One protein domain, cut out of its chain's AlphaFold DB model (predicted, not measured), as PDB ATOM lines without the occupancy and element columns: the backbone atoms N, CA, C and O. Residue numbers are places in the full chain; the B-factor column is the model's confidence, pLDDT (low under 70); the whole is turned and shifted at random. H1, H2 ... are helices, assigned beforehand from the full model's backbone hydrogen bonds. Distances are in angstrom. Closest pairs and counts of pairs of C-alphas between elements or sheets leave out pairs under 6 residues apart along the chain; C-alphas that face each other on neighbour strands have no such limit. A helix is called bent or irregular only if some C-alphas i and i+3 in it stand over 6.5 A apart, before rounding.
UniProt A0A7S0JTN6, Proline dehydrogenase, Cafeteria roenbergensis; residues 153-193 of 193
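Overview. This is residues 153 to 193 of the 193 residues of the protein "Proline dehydrogenase" of Cafeteria roenbergensis (UniProt A0A7S0JTN6). Two helices of similar length, H1 and then H2, make the two arms of an open, flat L. They meet near their ends at a tight corner, and a short tail after H2, residues 189 to 193, runs on from the far end of that arm. The printed part has 41 residues with two named helices, 33 residues in them, and no named strand; the class is all helix. The whole is extended, with a radius of gyration of the C-alphas of 15.7 A, and the C-alphas span 46 by 26 by 5 A.

Arrangement. From the first printed residue, Pro 153, the backbone enters H1, residues 154 to 169. H1 has a kink of 28 degrees near residue 161. It is also irregular, with C-alphas 156 and 159 7.0 A apart, and its line is a rough one. A tight link of 2 residues, Gly 170 and Met 171, leads to H2, residues 172 to 188. H1 and H2 meet only through their link. In H2 every O i to N i+4 pair is within hydrogen-bond range; in H1, 10 of 12 are.

Along the chain. H1 has 16 residues and measures 21.1 A from C-alpha 154 at (-63.602, -50.416, 22.835) to C-alpha 169 at (-54.274, -32.195, 17.681). H2, with 17 residues, measures 24.6 A from its first C-alpha to its last, C-alpha 188 at (-28.611, -46.647, 16.033).

Size, cuts and confidence. The two C-alphas farthest apart are those of Pro 159 and Gly 193, at 45.7 A. Residues 153 to 193 stand free, with no C-alpha 8 or more apart along the chain within 10 A. The printed part has no cut and ends at Gly 193, the chain's last residue. The mean pLDDT of the printed part is 70.2, and it is under 70 in residues 165 to 179 and 190 to 193 of this predicted model.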
ATOM      1  N   PRO A 153     -63.768 -52.395  27.304       90.62
ATOM      2  CA  PRO A 153     -64.254 -52.614  25.945       90.62
ATOM      3  C   PRO A 153     -64.120 -51.355  25.079       90.62
ATOM      4  O   PRO A 153     -64.329 -50.243  25.562       90.62
ATOM      5  N   ILE A 154     -63.841 -51.528  23.779       82.81
ATOM      6  CA  ILE A 154     -63.602 -50.416  22.835       82.81
ATOM      7  C   ILE A 154     -64.707 -49.358  22.926       82.81
ATOM      8  O   ILE A 154     -64.415 -48.180  23.115       82.81
ATOM      9  N   LYS A 155     -65.974 -49.781  22.875       85.12
ATOM     10  CA  LYS A 155     -67.147 -48.894  22.954       85.12
ATOM     11  C   LYS A 155     -67.135 -47.955  24.171       85.12
ATOM     12  O   LYS A 155     -67.553 -46.808  24.044       85.12
ATOM     13  N   ASP A 156     -66.598 -48.404  25.304       85.06
ATOM     14  CA  ASP A 156     -66.588 -47.650  26.561       85.06
ATOM     15  C   ASP A 156     -65.387 -46.691  26.627       85.06
ATOM     16  O   ASP A 156     -65.463 -45.617  27.228       85.06
ATOM     17  N   VAL A 157     -64.278 -47.036  25.958       84.62
ATOM     18  CA  VAL A 157     -63.067 -46.198  25.897       84.62
ATOM     19  C   VAL A 157     -63.059 -45.220  24.717       84.62
ATOM     20  O   VAL A 157     -62.314 -44.239  24.753       84.62
ATOM     21  N   MET A 158     -63.908 -45.410  23.702       83.56
ATOM     22  CA  MET A 158     -63.978 -44.534  22.521       83.56
ATOM     23  C   MET A 158     -64.148 -43.042  22.862       83.56
ATOM     24  O   MET A 158     -63.367 -42.239  22.348       83.56
ATOM     25  N   PRO A 159     -65.062 -42.622  23.767       81.50
ATOM     26  CA  PRO A 159     -65.190 -41.207  24.126       81.50
ATOM     27  C   PRO A 159     -63.911 -40.618  24.734       81.50
ATOM     28  O   PRO A 159     -63.621 -39.433  24.566       81.50
ATOM     29  N   TYR A 160     -63.131 -41.428  25.457       79.94
ATOM     30  CA  TYR A 160     -61.835 -41.012  25.987       79.94
ATOM     31  C   TYR A 160     -60.800 -40.834  24.868       79.94
ATOM     32  O   TYR A 160     -60.087 -39.829  24.864       79.94
ATOM     33  N   LEU A 161     -60.741 -41.772  23.920       77.50
ATOM     34  CA  LEU A 161     -59.808 -41.723  22.792       77.50
ATOM     35  C   LEU A 161     -60.072 -40.520  21.879       77.50
ATOM     36  O   LEU A 161     -59.124 -39.831  21.510       77.50
ATOM     37  N   VAL A 162     -61.340 -40.207  21.589       77.88
ATOM     38  CA  VAL A 162     -61.717 -39.019  20.798       77.88
ATOM     39  C   VAL A 162     -61.239 -37.737  21.478       77.88
ATOM     40  O   VAL A 162     -60.536 -36.943  20.859       77.88
ATOM     41  N   ARG A 163     -61.510 -37.573  22.780       72.88
ATOM     42  CA  ARG A 163     -61.018 -36.411  23.545       72.88
ATOM     43  C   ARG A 163     -59.496 -36.299  23.518       72.88
ATOM     44  O   ARG A 163     -58.956 -35.197  23.490       72.88
ATOM     45  N   ARG A 164     -58.790 -37.434  23.532       72.81
ATOM     46  CA  ARG A 164     -57.329 -37.459  23.413       72.81
ATOM     47  C   ARG A 164     -56.843 -37.061  22.032       72.81
ATOM     48  O   ARG A 164     -55.864 -36.331  21.953       72.81
ATOM     49  N   ALA A 165     -57.518 -37.493  20.972       69.25
ATOM     50  CA  ALA A 165     -57.211 -37.051  19.618       69.25
ATOM     51  C   ALA A 165     -57.413 -35.532  19.468       69.25
ATOM     52  O   ALA A 165     -56.536 -34.851  18.941       69.25
ATOM     53  N   GLU A 166     -58.507 -34.988  20.008       67.88
ATOM     54  CA  GLU A 166     -58.783 -33.546  20.004       67.88
ATOM     55  C   GLU A 166     -57.730 -32.750  20.789       67.88
ATOM     56  O   GLU A 166     -57.187 -31.775  20.275       67.88
ATOM     57  N   GLU A 167     -57.373 -33.173  22.004       61.34
ATOM     58  CA  GLU A 167     -56.348 -32.500  22.817       61.34
ATOM     59  C   GLU A 167     -54.949 -32.597  22.185       61.34
ATOM     60  O   GLU A 167     -54.192 -31.622  22.177       61.34
ATOM     61  N   ASN A 168     -54.622 -33.748  21.592       60.03
ATOM     62  CA  ASN A 168     -53.331 -33.982  20.953       60.03
ATOM     63  C   ASN A 168     -53.209 -33.352  19.569       60.03
ATOM     64  O   ASN A 168     -52.085 -33.162  19.109       60.03
ATOM     65  N   SER A 169     -54.315 -32.964  18.929       56.78
ATOM     66  CA  SER A 169     -54.274 -32.195  17.681       56.78
ATOM     67  C   SER A 169     -53.503 -30.875  17.858       56.78
ATOM     68  O   SER A 169     -52.747 -30.474  16.980       56.78
ATOM     69  N   GLY A 170     -53.569 -30.259  19.047       51.25
ATOM     70  CA  GLY A 170     -52.736 -29.109  19.420       51.25
ATOM     71  C   GLY A 170     -51.309 -29.464  19.873       51.25
ATOM     72  O   GLY A 170     -50.459 -28.582  19.967       51.25
ATOM     73  N   MET A 171     -51.027 -30.743  20.149       49.09
ATOM     74  CA  MET A 171     -49.726 -31.274  20.590       49.09
ATOM     75  C   MET A 171     -48.999 -32.100  19.511       49.09
ATOM     76  O   MET A 171     -48.027 -32.790  19.831       49.09
ATOM     77  N   LEU A 172     -49.421 -32.017  18.242       49.44
ATOM     78  CA  LEU A 172     -48.846 -32.751  17.099       49.44
ATOM     79  C   LEU A 172     -47.310 -32.644  16.998       49.44
ATOM     80  O   LEU A 172     -46.648 -33.564  16.517       49.44
ATOM     81  N   THR A 173     -46.719 -31.573  17.529       50.97
ATOM     82  CA  THR A 173     -45.264 -31.381  17.617       50.97
ATOM     83  C   THR A 173     -44.556 -32.431  18.482       50.97
ATOM     84  O   THR A 173     -43.452 -32.859  18.149       50.97
ATOM     85  N   SER A 174     -45.179 -32.897  19.568       53.25
ATOM     86  CA  SER A 174     -44.571 -33.870  20.486       53.25
ATOM     87  C   SER A 174     -44.599 -35.299  19.930       53.25
ATOM     88  O   SER A 174     -43.647 -36.049  20.140       53.25
ATOM     89  N   ALA A 175     -45.639 -35.655  19.169       57.69
ATOM     90  CA  ALA A 175     -45.747 -36.952  18.493       57.69
ATOM     91  C   ALA A 175     -44.736 -37.093  17.338       57.69
ATOM     92  O   ALA A 175     -44.129 -38.151  17.168       57.69
ATOM     93  N   GLY A 176     -44.495 -36.012  16.581       60.41
ATOM     94  CA  GLY A 176     -43.461 -35.983  15.540       60.41
ATOM     95  C   GLY A 176     -42.049 -36.187  16.099       60.41
ATOM     96  O   GLY A 176     -41.266 -36.961  15.546       60.41
ATOM     97  N   ASN A 177     -41.739 -35.561  17.239       65.88
ATOM     98  CA  ASN A 177     -40.457 -35.755  17.918       65.88
ATOM     99  C   ASN A 177     -40.269 -37.195  18.412       65.88
ATOM    100  O   ASN A 177     -39.175 -37.738  18.268       65.88
ATOM    101  N   GLU A 178     -41.316 -37.824  18.947       67.62
ATOM    102  CA  GLU A 178     -41.252 -39.213  19.412       67.62
ATOM    103  C   GLU A 178     -41.018 -40.192  18.251       67.62
ATOM    104  O   GLU A 178     -40.154 -41.062  18.347       67.62
ATOM    105  N   MET A 179     -41.710 -40.012  17.117       68.00
ATOM    106  CA  MET A 179     -41.444 -40.801  15.907       68.00
ATOM    107  C   MET A 179     -40.006 -40.634  15.417       68.00
ATOM    108  O   MET A 179     -39.365 -41.625  15.070       68.00
ATOM    109  N   ARG A 180     -39.472 -39.406  15.438       77.00
ATOM    110  CA  ARG A 180     -38.074 -39.153  15.071       77.00
ATOM    111  C   ARG A 180     -37.107 -39.870  16.011       77.00
ATOM    112  O   ARG A 180     -36.223 -40.566  15.533       77.00
ATOM    113  N   MET A 181     -37.302 -39.760  17.327       77.38
ATOM    114  CA  MET A 181     -36.453 -40.442  18.314       77.38
ATOM    115  C   MET A 181     -36.504 -41.967  18.161       77.38
ATOM    116  O   MET A 181     -35.465 -42.613  18.241       77.38
ATOM    117  N   ARG A 182     -37.682 -42.549  17.891       73.69
ATOM    118  CA  ARG A 182     -37.821 -43.990  17.609       73.69
ATOM    119  C   ARG A 182     -37.093 -44.391  16.327       73.69
ATOM    120  O   ARG A 182     -36.425 -45.418  16.314       73.69
ATOM    121  N   ALA A 183     -37.202 -43.591  15.267       78.62
ATOM    122  CA  ALA A 183     -36.488 -43.835  14.018       78.62
ATOM    123  C   ALA A 183     -34.964 -43.732  14.202       78.62
ATOM    124  O   ALA A 183     -34.231 -44.570  13.685       78.62
ATOM    125  N   ASP A 184     -34.489 -42.747  14.966       83.44
ATOM    126  CA  ASP A 184     -33.068 -42.585  15.280       83.44
ATOM    127  C   ASP A 184     -32.548 -43.738  16.151       83.44
ATOM    128  O   ASP A 184     -31.462 -44.249  15.896       83.44
ATOM    129  N   GLU A 185     -33.329 -44.204  17.127       81.69
ATOM    130  CA  GLU A 185     -33.000 -45.385  17.934       81.69
ATOM    131  C   GLU A 185     -32.947 -46.663  17.082       81.69
ATOM    132  O   GLU A 185     -32.004 -47.442  17.199       81.69
ATOM    133  N   LEU A 186     -33.904 -46.862  16.166       81.25
ATOM    134  CA  LEU A 186     -33.884 -47.981  15.217       81.25
ATOM    135  C   LEU A 186     -32.681 -47.920  14.267       81.25
ATOM    136  O   LEU A 186     -32.122 -48.959  13.946       81.25
ATOM    137  N   ARG A 187     -32.258 -46.722  13.845       81.56
ATOM    138  CA  ARG A 187     -31.037 -46.529  13.040       81.56
ATOM    139  C   ARG A 187     -29.760 -46.781  13.838       81.56
ATOM    140  O   ARG A 187     -28.774 -47.234  13.271       81.56
ATOM    141  N   ARG A 188     -29.757 -46.448  15.132       81.81
ATOM    142  CA  ARG A 188     -28.611 -46.647  16.033       81.81
ATOM    143  C   ARG A 188     -28.402 -48.103  16.411       81.81
ATOM    144  O   ARG A 188     -27.277 -48.469  16.733       81.81
ATOM    145  N   ARG A 189     -29.456 -48.917  16.387       80.50
ATOM    146  CA  ARG A 189     -29.344 -50.365  16.545       80.50
ATOM    147  C   ARG A 189     -28.914 -50.957  15.202       80.50
ATOM    148  O   ARG A 189     -29.749 -51.012  14.301       80.50
ATOM    149  N   PRO A 190     -27.664 -51.426  15.028       62.16
ATOM    150  CA  PRO A 190     -27.405 -52.338  13.932       62.16
ATOM    151  C   PRO A 190     -28.303 -53.555  14.178       62.16
ATOM    152  O   PRO A 190     -28.254 -54.174  15.243       62.16
ATOM    153  N   LEU A 191     -29.208 -53.836  13.239       63.34
ATOM    154  CA  LEU A 191     -29.890 -55.124  13.184       63.34
ATOM    155  C   LEU A 191     -28.788 -56.184  13.188       63.34
ATOM    156  O   LEU A 191     -27.992 -56.174  12.259       63.34
ATOM    157  N   PHE A 192     -28.720 -56.987  14.256       53.59
ATOM    158  CA  PHE A 192     -27.864 -58.166  14.431       53.59
ATOM    159  C   PHE A 192     -26.753 -58.331  13.376       53.59
ATOM    160  O   PHE A 192     -26.992 -58.875  12.298       53.59
ATOM    161  N   GLY A 193     -25.549 -57.881  13.731       40.75
ATOM    162  CA  GLY A 193     -24.281 -58.334  13.164       40.75
ATOM    163  C   GLY A 193     -23.418 -58.858  14.294       40.75
ATOM    164  O   GLY A 193     -23.305 -58.113  15.296       40.75
TER     165      GLY A 193